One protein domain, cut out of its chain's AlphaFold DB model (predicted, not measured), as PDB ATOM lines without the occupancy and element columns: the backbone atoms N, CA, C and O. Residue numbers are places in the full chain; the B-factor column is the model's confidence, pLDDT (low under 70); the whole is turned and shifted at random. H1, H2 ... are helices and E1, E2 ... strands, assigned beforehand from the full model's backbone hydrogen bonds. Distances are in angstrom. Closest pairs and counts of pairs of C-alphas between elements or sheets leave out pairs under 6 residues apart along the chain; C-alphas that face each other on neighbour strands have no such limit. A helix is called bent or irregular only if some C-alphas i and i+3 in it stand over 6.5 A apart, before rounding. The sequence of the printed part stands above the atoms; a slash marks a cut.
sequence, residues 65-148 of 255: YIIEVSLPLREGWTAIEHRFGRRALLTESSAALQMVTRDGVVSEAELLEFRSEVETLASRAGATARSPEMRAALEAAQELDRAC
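This is residues 65 to 148 of the 255 residues of the protein "Cell division protein ZipA" of Betaproteobacteria bacterium SCGC AG-212-J23 (UniProt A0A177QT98). A small antiparallel sheet of three strands is covered on one face by two helices, H1 and H2, which run side by side along the strands in opposite directions. The third helix, H3, reaches away past the end of the sheet where E1 begins, grazing the sheet there with residues 134 to 141, and its far end makes one end of the longest axis. The printed part has 84 residues, with three named helices and three named strands in the order E1, H1, E2, E3, H2, H3; the sheet's order is E1, E3, E2, all antiparallel. The class is mixed, helices and strands. The whole is compact, with a radius of gyration of the C-alphas of 12.6 A, yet elongated in outline, with spans of 39 by 24 by 21 A.

The sheet has E3, residues 94 to 98, as its inner strand, with E1, residues 65 to 69, and E2, residues 88 to 90, as edge strands. E1 and E3 are antiparallel at 168 degrees between their directions; N 65 and O 97 are 2.8 A apart and N 95 and O 67 are 2.9 A apart, both within hydrogen-bond range. E2 and E3 form a hairpin, antiparallel at 161 degrees, with N 89 and O 96 within hydrogen-bond range at 2.8 A. H2, residues 108 to 124, is on the sheet over E1 and E3 at a height of 10.1 A, and runs along the strands, at 18 degrees to E3 on the local plane. The closest C-alphas of H2 and E3 are those of Val 118 and Ala 95, 7.2 A apart. H1, residues 77 to 87, is on the same face, over E2 at a height of 6.5 A, and runs along the strands, at 6 degrees to E2 on the local plane. H1 is irregular: C-alphas 83 and 86 are 9.4 A apart. The sheet and the helices H1 and H2 on one face of it make two layers, one of strands and one of helices. H1 touches H2, at residues 114 to 121 of H2 alone, with a shallow tilt of 31 degrees, opposite ways; their closest C-alphas are those of Ile 80 and Glu 117, 7.1 A apart. E1, H1 and E2 form a split strand-helix-strand unit, two strands running the same way with E3 between them in the sheet, and its crossover is right-handed. H3, residues 134 to 148, only grazes the sheet; the closest C-alphas of H3 and E1 are those of Ala 137 and Tyr 65, 6.9 A apart. H2 and H3 only just touch, with 3 pairs of C-alphas within 8 A, made by residues 108 to 111 of H2 and 134 to 138 of H3; the closest C-alphas are those of Glu 108 and Leu 138, 7.4 A apart. Their tilt is steep, 51 degrees, opposite ways. H1 and H3 are apart. Every O i to N i+4 pair is within hydrogen-bond range in H2 and H3, and 5 of 7 are in H1.

E1 begins at C-alpha 65, (-37.658, -19.393, 22.271), and is 12.8 A long from first to last C-alpha. E3 is 12.9 A long and E2 6.9 A. H2, the longest helix, begins at C-alpha 108, (-34.788, -10.075, 15.567), and is 24.2 A long. H1 is 12.9 A long. H3 is 20.7 A long and ends at C-alpha 148, (-20.779, -18.628, 26.344).

The two C-alphas farthest apart are those of Gly 126 and Ala 147, 39.5 A. Residues 129 to 130, between H2 and H3, pair antiparallel with residues 68 to 69 of E1. The printed part has no cut and no long link. The mean pLDDT of the printed part is 92.6, and no printed residue is under 70.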
ATOM      1  N   TYR A  65     -36.425 -20.167  22.309       97.06
ATOM      2  CA  TYR A  65     -37.658 -19.393  22.271       97.06
ATOM      3  C   TYR A  65     -38.830 -20.350  22.095       97.06
ATOM      4  O   TYR A  65     -39.050 -20.875  21.003       97.06
ATOM      5  N   ILE A  66     -39.545 -20.607  23.188       97.25
ATOM      6  CA  ILE A  66     -40.596 -21.624  23.261       97.25
ATOM      7  C   ILE A  66     -41.959 -20.959  23.072       97.25
ATOM      8  O   ILE A  66     -42.395 -20.178  23.913       97.25
ATOM      9  N   ILE A  67     -42.638 -21.299  21.982       97.44
ATOM     10  CA  ILE A  67     -44.032 -20.950  21.719       97.44
ATOM     11  C   ILE A  67     -44.894 -22.121  22.185       97.44
ATOM     12  O   ILE A  67     -44.807 -23.223  21.638       97.44
ATOM     13  N   GLU A  68     -45.735 -21.891  23.190       97.31
ATOM     14  CA  GLU A  68     -46.691 -22.898  23.652       97.31
ATOM     15  C   GLU A  68     -47.830 -23.020  22.639       97.31
ATOM     16  O   GLU A  68     -48.375 -22.012  22.187       97.31
ATOM     17  N   VAL A  69     -48.213 -24.247  22.297       96.44
ATOM     18  CA  VAL A  69     -49.305 -24.525  21.359       96.44
ATOM     19  C   VAL A  69     -50.330 -25.449  21.999       96.44
ATOM     20  O   VAL A  69     -49.984 -26.377  22.727       96.44
ATOM     21  N   SER A  70     -51.613 -25.204  21.736       95.88
ATOM     22  CA  SER A  70     -52.695 -26.020  22.306       95.88
ATOM     23  C   SER A  70     -52.860 -27.383  21.633       95.88
ATOM     24  O   SER A  70     -53.539 -28.246  22.182       95.88
ATOM     25  N   LEU A  71     -52.303 -27.556  20.431       91.38
ATOM     26  CA  LEU A  71     -52.364 -28.778  19.631       91.38
ATOM     27  C   LEU A  71     -51.014 -29.002  18.932       91.38
ATOM     28  O   LEU A  71     -50.348 -28.025  18.575       91.38
ATOM     29  N   PRO A  72     -50.630 -30.262  18.671       90.19
ATOM     30  CA  PRO A  72     -49.383 -30.580  17.990       90.19
ATOM     31  C   PRO A  72     -49.424 -30.143  16.520       90.19
ATOM     32  O   PRO A  72     -50.241 -30.621  15.733       90.19
ATOM     33  N   LEU A  73     -48.485 -29.288  16.113       91.50
ATOM     34  CA  LEU A  73     -48.412 -28.721  14.758       91.50
ATOM     35  C   LEU A  73     -47.713 -29.640  13.742       91.50
ATOM     36  O   LEU A  73     -46.986 -29.171  12.875       91.50
ATOM     37  N   ARG A  74     -47.893 -30.963  13.854       90.81
ATOM     38  CA  ARG A  74     -47.160 -31.961  13.045       90.81
ATOM     39  C   ARG A  74     -47.382 -31.773  11.547       90.81
ATOM     40  O   ARG A  74     -46.457 -31.922  10.752       90.81
ATOM     41  N   GLU A  75     -48.612 -31.446  11.167       90.62
ATOM     42  CA  GLU A  75     -48.968 -31.167   9.783       90.62
ATOM     43  C   GLU A  75     -48.454 -29.779   9.389       90.62
ATOM     44  O   GLU A  75     -48.919 -28.775   9.910       90.62
ATOM     45  N   GLY A  76     -47.478 -29.722   8.477       88.25
ATOM     46  CA  GLY A  76     -46.879 -28.475   7.982       88.25
ATOM     47  C   GLY A  76     -45.586 -28.041   8.682       88.25
ATOM     48  O   GLY A  76     -44.885 -27.180   8.151       88.25
ATOM     49  N   TRP A  77     -45.201 -28.683   9.791       94.00
ATOM     50  CA  TRP A  77     -43.949 -28.391  10.505       94.00
ATOM     51  C   TRP A  77     -42.689 -28.551   9.645       94.00
ATOM     52  O   TRP A  77     -41.733 -27.797   9.797       94.00
ATOM     53  N   THR A  78     -42.697 -29.477   8.684       91.38
ATOM     54  CA  THR A  78     -41.553 -29.751   7.800       91.38
ATOM     55  C   THR A  78     -41.053 -28.502   7.063       91.38
ATOM     56  O   THR A  78     -39.857 -28.378   6.816       91.38
ATOM     57  N   ALA A  79     -41.929 -27.541   6.743       90.94
ATOM     58  CA  ALA A  79     -41.517 -26.273   6.136       90.94
ATOM     59  C   ALA A  79     -40.675 -25.414   7.099       90.94
ATOM     60  O   ALA A  79     -39.648 -24.861   6.704       90.94
ATOM     61  N   ILE A  80     -41.070 -25.371   8.375       92.38
ATOM     62  CA  ILE A  80     -40.345 -24.681   9.447       92.38
ATOM     63  C   ILE A  80     -39.003 -25.388   9.696       92.38
ATOM     64  O   ILE A  80     -37.965 -24.729   9.744       92.38
ATOM     65  N   GLU A  81     -38.971 -26.723   9.744       91.06
ATOM     66  CA  GLU A  81     -37.709 -27.479   9.863       91.06
ATOM     67  C   GLU A  81     -36.760 -27.229   8.691       91.06
ATOM     68  O   GLU A  81     -35.561 -27.055   8.897       91.06
ATOM     69  N   HIS A  82     -37.268 -27.166   7.458       89.31
ATOM     70  CA  HIS A  82     -36.439 -26.834   6.303       89.31
ATOM     71  C   HIS A  82     -35.851 -25.424   6.392       89.31
ATOM     72  O   HIS A  82     -34.711 -25.215   5.974       89.31
ATOM     73  N   ARG A  83     -36.610 -24.466   6.936       90.06
ATOM     74  CA  ARG A  83     -36.197 -23.064   7.035       90.06
ATOM     75  C   ARG A  83     -35.193 -22.817   8.157       90.06
ATOM     76  O   ARG A  83     -34.190 -22.141   7.939       90.06
ATOM     77  N   PHE A  84     -35.446 -23.361   9.344       89.94
ATOM     78  CA  PHE A  84     -34.654 -23.091  10.551       89.94
ATOM     79  C   PHE A  84     -33.658 -24.210  10.888       89.94
ATOM     80  O   PHE A  84     -32.791 -24.038  11.754       89.94
ATOM     81  N   GLY A  85     -33.730 -25.332  10.168       87.62
ATOM     82  CA  GLY A  85     -32.855 -26.484  10.325       87.62
ATOM     83  C   GLY A  85     -32.993 -27.129  11.700       87.62
ATOM     84  O   GLY A  85     -34.058 -27.152  12.308       87.62
ATOM     85  N   ARG A  86     -31.863 -27.607  12.232       81.62
ATOM     86  CA  ARG A  86     -31.779 -28.302  13.532       81.62
ATOM     87  C   ARG A  86     -32.075 -27.415  14.749       81.62
ATOM     88  O   ARG A  86     -32.094 -27.918  15.866       81.62
ATOM     89  N   ARG A  87     -32.253 -26.105  14.547       88.38
ATOM     90  CA  ARG A  87     -32.555 -25.146  15.618       88.38
ATOM     91  C   ARG A  87     -34.038 -25.116  15.960       88.38
ATOM     92  O   ARG A  87     -34.373 -24.656  17.043       88.38
ATOM     93  N   ALA A  88     -34.904 -25.574  15.056       92.88
ATOM     94  CA  ALA A  88     -36.328 -25.683  15.318       92.88
ATOM     95  C   ALA A  88     -36.659 -27.064  15.894       92.88
ATOM     96  O   ALA A  88     -36.244 -28.089  15.356       92.88
ATOM     97  N   LEU A  89     -37.424 -27.082  16.982       92.69
ATOM     98  CA  LEU A  89     -37.910 -28.287  17.648       92.69
ATOM     99  C   LEU A  89     -39.430 -28.218  17.789       92.69
ATOM    100  O   LEU A  89     -39.977 -27.168  18.120       92.69
ATOM    101  N   LEU A  90     -40.104 -29.349  17.583       93.44
ATOM    102  CA  LEU A  90     -41.532 -29.504  17.846       93.44
ATOM    103  C   LEU A  90     -41.755 -30.608  18.871       93.44
ATOM    104  O   LEU A  90     -41.206 -31.705  18.770       93.44
ATOM    105  N   THR A  91     -42.614 -30.313  19.833       92.75
ATOM    106  CA  THR A  91     -43.147 -31.262  20.812       92.75
ATOM    107  C   THR A  91     -44.671 -31.316  20.689       92.75
ATOM    108  O   THR A  91     -45.258 -30.642  19.843       92.75
ATOM    109  N   GLU A  92     -45.339 -32.095  21.542       90.38
ATOM    110  CA  GLU A  92     -46.809 -32.156  21.550       90.38
ATOM    111  C   GLU A  92     -47.481 -30.821  21.907       90.38
ATOM    112  O   GLU A  92     -48.619 -30.583  21.510       90.38
ATOM    113  N   SER A  93     -46.795 -29.962  22.663       92.75
ATOM    114  CA  SER A  93     -47.372 -28.745  23.249       92.75
ATOM    115  C   SER A  93     -46.517 -27.494  23.060       92.75
ATOM    116  O   SER A  93     -46.831 -26.440  23.612       92.75
ATOM    117  N   SER A  94     -45.421 -27.578  22.305       95.00
ATOM    118  CA  SER A  94     -44.589 -26.411  22.013       95.00
ATOM    119  C   SER A  94     -43.811 -26.535  20.712       95.00
ATOM    120  O   SER A  94     -43.372 -27.627  20.341       95.00
ATOM    121  N   ALA A  95     -43.612 -25.391  20.066       96.19
ATOM    122  CA  ALA A  95     -42.633 -25.176  19.012       96.19
ATOM    123  C   ALA A  95     -41.515 -24.293  19.573       96.19
ATOM    124  O   ALA A  95     -41.785 -23.298  20.240       96.19
ATOM    125  N   ALA A  96     -40.263 -24.645  19.319       96.50
ATOM    126  CA  ALA A  96     -39.117 -23.988  19.924       96.50
ATOM    127  C   ALA A  96     -38.052 -23.657  18.882       96.50
ATOM    128  O   ALA A  96     -37.803 -24.463  17.988       96.50
ATOM    129  N   LEU A  97     -37.420 -22.491  19.012       96.19
ATOM    130  CA  LEU A  97     -36.266 -22.090  18.204       96.19
ATOM    131  C   LEU A  97     -35.056 -21.836  19.100       96.19
ATOM    132  O   LEU A  97     -35.117 -20.984  19.982       96.19
ATOM    133  N   GLN A  98     -33.941 -22.504  18.824       94.75
ATOM    134  CA  GLN A  98     -32.682 -22.256  19.513       94.75
ATOM    135  C   GLN A  98     -32.155 -20.850  19.196       94.75
ATOM    136  O   GLN A  98     -31.759 -20.553  18.069       94.75
ATOM    137  N   MET A  99     -32.126 -20.010  20.227       94.06
ATOM    138  CA  MET A  99     -31.771 -18.595  20.189       94.06
ATOM    139  C   MET A  99     -30.270 -18.344  20.160       94.06
ATOM    140  O   MET A  99     -29.847 -17.323  19.626       94.06
ATOM    141  N   VAL A 100     -29.473 -19.241  20.745       91.19
ATOM    142  CA  VAL A 100     -28.018 -19.086  20.874       91.19
ATOM    143  C   VAL A 100     -27.320 -20.339  20.366       91.19
ATOM    144  O   VAL A 100     -27.619 -21.450  20.806       91.19
ATOM    145  N   THR A 101     -26.369 -20.153  19.456       85.88
ATOM    146  CA  THR A 101     -25.404 -21.176  19.034       85.88
ATOM    147  C   THR A 101     -23.989 -20.611  19.139       85.88
ATOM    148  O   THR A 101     -23.804 -19.415  19.385       85.88
ATOM    149  N   ARG A 102     -22.971 -21.432  18.863       78.56
ATOM    150  CA  ARG A 102     -21.585 -20.960  18.741       78.56
ATOM    151  C   ARG A 102     -21.379 -19.945  17.608       78.56
ATOM    152  O   ARG A 102     -20.334 -19.315  17.549       78.56
ATOM    153  N   ASP A 103     -22.337 -19.799  16.692       77.19
ATOM    154  CA  ASP A 103     -22.261 -18.870  15.557       77.19
ATOM    155  C   ASP A 103     -22.977 -17.537  15.848       77.19
ATOM    156  O   ASP A 103     -22.840 -16.561  15.102       77.19
ATOM    157  N   GLY A 104     -23.721 -17.449  16.952       82.38
ATOM    158  CA  GLY A 104     -24.297 -16.213  17.480       82.38
ATOM    159  C   GLY A 104     -25.730 -16.356  17.951       82.38
ATOM    160  O   GLY A 104     -26.356 -17.411  17.865       82.38
ATOM    161  N   VAL A 105     -26.258 -15.217  18.381       89.81
ATOM    162  CA  VAL A 105     -27.676 -15.055  18.688       89.81
ATOM    163  C   VAL A 105     -28.489 -14.967  17.397       89.81
ATOM    164  O   VAL A 105     -28.039 -14.348  16.420       89.81
ATOM    165  N   VAL A 106     -29.684 -15.552  17.408       90.62
ATOM    166  CA  VAL A 106     -30.740 -15.355  16.406       90.62
ATOM    167  C   VAL A 106     -31.040 -13.860  16.248       90.62
ATOM    168  O   VAL A 106     -31.079 -13.101  17.217       90.62
ATOM    169  N   SER A 107     -31.222 -13.408  15.009       90.81
ATOM    170  CA  SER A 107     -31.577 -12.009  14.749       90.81
ATOM    171  C   SER A 107     -33.048 -11.731  15.067       90.81
ATOM    172  O   SER A 107     -33.884 -12.626  15.006       90.81
ATOM    173  N   GLU A 108     -33.392 -10.474  15.347       92.88
ATOM    174  CA  GLU A 108     -34.788 -10.075  15.567       92.88
ATOM    175  C   GLU A 108     -35.690 -10.419  14.371       92.88
ATOM    176  O   GLU A 108     -36.790 -10.931  14.561       92.88
ATOM    177  N   ALA A 109     -35.203 -10.205  13.142       92.50
ATOM    178  CA  ALA A 109     -35.937 -10.528  11.919       92.50
ATOM    179  C   ALA A 109     -36.207 -12.034  11.786       92.50
ATOM    180  O   ALA A 109     -37.307 -12.440  11.424       92.50
ATOM    181  N   GLU A 110     -35.219 -12.860  12.118       93.50
ATOM    182  CA  GLU A 110     -35.338 -14.317  12.065       93.50
ATOM    183  C   GLU A 110     -36.263 -14.863  13.161       93.50
ATOM    184  O   GLU A 110     -37.069 -15.754  12.902       93.50
ATOM    185  N   LEU A 111     -36.204 -14.295  14.372       95.69
ATOM    186  CA  LEU A 111     -37.144 -14.630  15.442       95.69
ATOM    187  C   LEU A 111     -38.582 -14.251  15.060       95.69
ATOM    188  O   LEU A 111     -39.511 -15.023  15.300       95.69
ATOM    189  N   LEU A 112     -38.765 -13.071  14.459       96.56
ATOM    190  CA  LEU A 112     -40.065 -12.616  13.971       96.56
ATOM    191  C   LEU A 112     -40.612 -13.557  12.893       96.56
ATOM    192  O   LEU A 112     -41.787 -13.917  12.940       96.56
ATOM    193  N   GLU A 113     -39.759 -13.971  11.954       96.50
ATOM    194  CA  GLU A 113     -40.100 -14.929  10.903       96.50
ATOM    195  C   GLU A 113     -40.569 -16.256  11.511       96.50
ATOM    196  O   GLU A 113     -41.681 -16.698  11.229       96.50
ATOM    197  N   PHE A 114     -39.779 -16.851  12.413       97.56
ATOM    198  CA  PHE A 114     -40.143 -18.102  13.084       97.56
ATOM    199  C   PHE A 114     -41.483 -17.998  13.808       97.56
ATOM    200  O   PHE A 114     -42.357 -18.851  13.646       97.56
ATOM    201  N   ARG A 115     -41.663 -16.930  14.588       97.50
ATOM    202  CA  ARG A 115     -42.898 -16.689  15.329       97.50
ATOM    203  C   ARG A 115     -44.103 -16.591  14.393       97.50
ATOM    204  O   ARG A 115     -45.115 -17.236  14.649       97.50
ATOM    205  N   SER A 116     -43.983 -15.828  13.309       97.00
ATOM    206  CA  SER A 116     -45.049 -15.658  12.319       97.00
ATOM    207  C   SER A 116     -45.423 -16.980  11.641       97.00
ATOM    208  O   SER A 116     -46.609 -17.269  11.470       97.00
ATOM    209  N   GLU A 117     -44.437 -17.803  11.282       96.88
ATOM    210  CA  GLU A 117     -44.656 -19.129  10.688       96.88
ATOM    211  C   GLU A 117     -45.397 -20.062  11.658       96.88
ATOM    212  O   GLU A 117     -46.401 -20.675  11.288       96.88
ATOM    213  N   VAL A 118     -44.970 -20.119  12.925       97.25
ATOM    214  CA  VAL A 118     -45.624 -20.945  13.956       97.25
ATOM    215  C   VAL A 118     -47.048 -20.469  14.241       97.25
ATOM    216  O   VAL A 118     -47.962 -21.288  14.314       97.25
ATOM    217  N   GLU A 119     -47.272 -19.160  14.374       96.62
ATOM    218  CA  GLU A 119     -48.602 -18.585  14.621       96.62
ATOM    219  C   GLU A 119     -49.551 -18.811  13.431       96.62
ATOM    220  O   GLU A 119     -50.730 -19.134  13.615       96.62
ATOM    221  N   THR A 120     -49.035 -18.719  12.203       96.69
ATOM    222  CA  THR A 120     -49.787 -19.029  10.978       96.69
ATOM    223  C   THR A 120     -50.152 -20.509  10.922       96.69
ATOM    224  O   THR A 120     -51.295 -20.861  10.615       96.69
ATOM    225  N   LEU A 121     -49.202 -21.386  11.248       96.38
ATOM    226  CA  LEU A 121     -49.419 -22.826  11.271       96.38
ATOM    227  C   LEU A 121     -50.441 -23.225  12.342       96.38
ATOM    228  O   LEU A 121     -51.365 -23.986  12.054       96.38
ATOM    229  N   ALA A 122     -50.332 -22.648  13.541       96.81
ATOM    230  CA  ALA A 122     -51.299 -22.828  14.615       96.81
ATOM    231  C   ALA A 122     -52.701 -22.392  14.180       96.81
ATOM    232  O   ALA A 122     -53.648 -23.167  14.304       96.81
ATOM    233  N   SER A 123     -52.821 -21.211  13.568       96.50
ATOM    234  CA  SER A 123     -54.099 -20.695  13.069       96.50
ATOM    235  C   SER A 123     -54.737 -21.627  12.032       96.50
ATOM    236  O   SER A 123     -55.936 -21.893  12.098       96.50
ATOM    237  N   ARG A 124     -53.944 -22.178  11.102       95.94
ATOM    238  CA  ARG A 124     -54.414 -23.152  10.097       95.94
ATOM    239  C   ARG A 124     -54.873 -24.469  10.718       95.94
ATOM    240  O   ARG A 124     -55.840 -25.052  10.238       95.94
ATOM    241  N   ALA A 125     -54.193 -24.919  11.768       94.62
ATOM    242  CA  ALA A 125     -54.538 -26.129  12.509       94.62
ATOM    243  C   ALA A 125     -55.692 -25.923  13.513       94.62
ATOM    244  O   ALA A 125     -56.100 -26.873  14.178       94.62
ATOM    245  N   GLY A 126     -56.205 -24.694  13.667       95.62
ATOM    246  CA  GLY A 126     -57.183 -24.356  14.707       95.62
ATOM    247  C   GLY A 126     -56.608 -24.393  16.128       95.62
ATOM    248  O   GLY A 126     -57.359 -24.486  17.097       95.62
ATOM    249  N   ALA A 127     -55.283 -24.344  16.262       95.88
ATOM    250  CA  ALA A 127     -54.572 -24.282  17.528       95.88
ATOM    251  C   ALA A 127     -54.369 -22.828  17.976       95.88
ATOM    252  O   ALA A 127     -54.270 -21.909  17.163       95.88
ATOM    253  N   THR A 128     -54.235 -22.616  19.281       95.62
ATOM    254  CA  THR A 128     -53.768 -21.339  19.831       95.62
ATOM    255  C   THR A 128     -52.274 -21.415  20.098       95.62
ATOM    256  O   THR A 128     -51.824 -22.393  20.697       95.62
ATOM    257  N   ALA A 129     -51.535 -20.376  19.715       96.62
ATOM    258  CA  ALA A 129     -50.123 -20.204  20.038       96.62
ATOM    259  C   ALA A 129     -49.947 -19.092  21.083       96.62
ATOM    260  O   ALA A 129     -50.581 -18.038  20.989       96.62
ATOM    261  N   ARG A 130     -49.090 -19.317  22.079       97.31
ATOM    262  CA  ARG A 130     -48.694 -18.320  23.076       97.31
ATOM    263  C   ARG A 130     -47.190 -18.109  23.001       97.31
ATOM    264  O   ARG A 130     -46.405 -18.979  23.368       97.31
ATOM    265  N   SER A 131     -46.825 -16.923  22.542       95.31
ATOM    266  CA  SER A 131     -45.445 -16.534  22.270       95.31
ATOM    267  C   SER A 131     -44.895 -15.665  23.418       95.31
ATOM    268  O   SER A 131     -45.593 -14.741  23.851       95.31
ATOM    269  N   PRO A 132     -43.669 -15.914  23.918       95.62
ATOM    270  CA  PRO A 132     -42.997 -15.033  24.873       95.62
ATOM    271  C   PRO A 132     -42.721 -13.637  24.298       95.62
ATOM    272  O   PRO A 132     -42.706 -13.434  23.081       95.62
ATOM    273  N   GLU A 133     -42.449 -12.663  25.166       95.75
ATOM    274  CA  GLU A 133     -42.073 -11.312  24.735       95.75
ATOM    275  C   GLU A 133     -40.709 -11.340  24.023       95.75
ATOM    276  O   GLU A 133     -39.731 -11.883  24.539       95.75
ATOM    277  N   MET A 134     -40.655 -10.801  22.803       94.50
ATOM    278  CA  MET A 134     -39.495 -10.961  21.922       94.50
ATOM    279  C   MET A 134     -38.273 -10.197  22.422       94.50
ATOM    280  O   MET A 134     -37.165 -10.725  22.352       94.50
ATOM    281  N   ARG A 135     -38.452  -8.972  22.932       94.19
ATOM    282  CA  ARG A 135     -37.333  -8.149  23.393       94.19
ATOM    283  C   ARG A 135     -36.649  -8.793  24.596       94.19
ATOM    284  O   ARG A 135     -35.435  -8.958  24.569       94.19
ATOM    285  N   ALA A 136     -37.416  -9.242  25.586       94.81
ATOM    286  CA  ALA A 136     -36.899  -9.973  26.740       94.81
ATOM    287  C   ALA A 136     -36.169 -11.264  26.330       94.81
ATOM    288  O   ALA A 136     -35.096 -11.555  26.857       94.81
ATOM    289  N   ALA A 137     -36.706 -12.018  25.365       94.75
ATOM    290  CA  ALA A 137     -36.050 -13.227  24.869       94.75
ATOM    291  C   ALA A 137     -34.715 -12.929  24.161       94.75
ATOM    292  O   ALA A 137     -33.732 -13.636  24.375       94.75
ATOM    293  N   LEU A 138     -34.658 -11.873  23.343       94.81
ATOM    294  CA  LEU A 138     -33.430 -11.441  22.671       94.81
ATOM    295  C   LEU A 138     -32.388 -10.912  23.664       94.81
ATOM    296  O   LEU A 138     -31.211 -11.238  23.525       94.81
ATOM    297  N   GLU A 139     -32.800 -10.138  24.670       94.44
ATOM    298  CA  GLU A 139     -31.919  -9.648  25.741       94.44
ATOM    299  C   GLU A 139     -31.309 -10.821  26.532       94.44
ATOM    300  O   GLU A 139     -30.087 -10.885  26.697       94.44
ATOM    301  N   ALA A 140     -32.128 -11.801  26.932       92.88
ATOM    302  CA  ALA A 140     -31.661 -13.008  27.617       92.88
ATOM    303  C   ALA A 140     -30.698 -13.836  26.747       92.88
ATOM    304  O   ALA A 140     -29.660 -14.298  27.220       92.88
ATOM    305  N   ALA A 141     -31.001 -13.979  25.454       93.38
ATOM    306  CA  ALA A 141     -30.141 -14.691  24.517       93.38
ATOM    307  C   ALA A 141     -28.789 -13.981  24.307       93.38
ATOM    308  O   ALA A 141     -27.753 -14.637  24.233       93.38
ATOM    309  N   GLN A 142     -28.768 -12.646  24.269       91.19
ATOM    310  CA  GLN A 142     -27.532 -11.854  24.196       91.19
ATOM    311  C   GLN A 142     -26.688 -11.950  25.468       91.19
ATOM    312  O   GLN A 142     -25.458 -11.928  25.403       91.19
ATOM    313  N   GLU A 143     -27.319 -12.024  26.638       90.19
ATOM    314  CA  GLU A 143     -26.606 -12.261  27.890       90.19
ATOM    315  C   GLU A 143     -25.971 -13.654  27.922       90.19
ATOM    316  O   GLU A 143     -24.800 -13.784  28.285       90.19
ATOM    317  N   LEU A 144     -26.710 -14.672  27.478       90.06
ATOM    318  CA  LEU A 144     -26.196 -16.030  27.373       90.06
ATOM    319  C   LEU A 144     -25.062 -16.152  26.347       90.06
ATOM    320  O   LEU A 144     -24.067 -16.805  26.630       90.06
ATOM    321  N   ASP A 145     -25.169 -15.512  25.183       88.62
ATOM    322  CA  ASP A 145     -24.121 -15.534  24.152       88.62
ATOM    323  C   ASP A 145     -22.804 -14.931  24.649       88.62
ATOM    324  O   ASP A 145     -21.755 -15.548  24.478       88.62
ATOM    325  N   ARG A 146     -22.857 -13.787  25.348       84.19
ATOM    326  CA  ARG A 146     -21.661 -13.184  25.966       84.19
ATOM    327  C   ARG A 146     -21.006 -14.121  26.972       84.19
ATOM    328  O   ARG A 146     -19.794 -14.269  26.969       84.19
ATOM    329  N   ALA A 147     -21.815 -14.765  27.803       81.12
ATOM    330  CA  ALA A 147     -21.330 -15.733  28.773       81.12
ATOM    331  C   ALA A 147     -20.689 -16.963  28.121       81.12
ATOM    332  O   ALA A 147     -19.636 -17.427  28.549       81.12
ATOM    333  N   CYS A 148     -21.325 -17.500  27.080       82.50
ATOM    334  CA  CYS A 148     -20.779 -18.628  26.344       82.50
ATOM    335  C   CYS A 148     -19.474 -18.247  25.644       82.50
ATOM    336  O   CYS A 148     -18.575 -19.072  25.613       82.50
TER     337      CYS A 148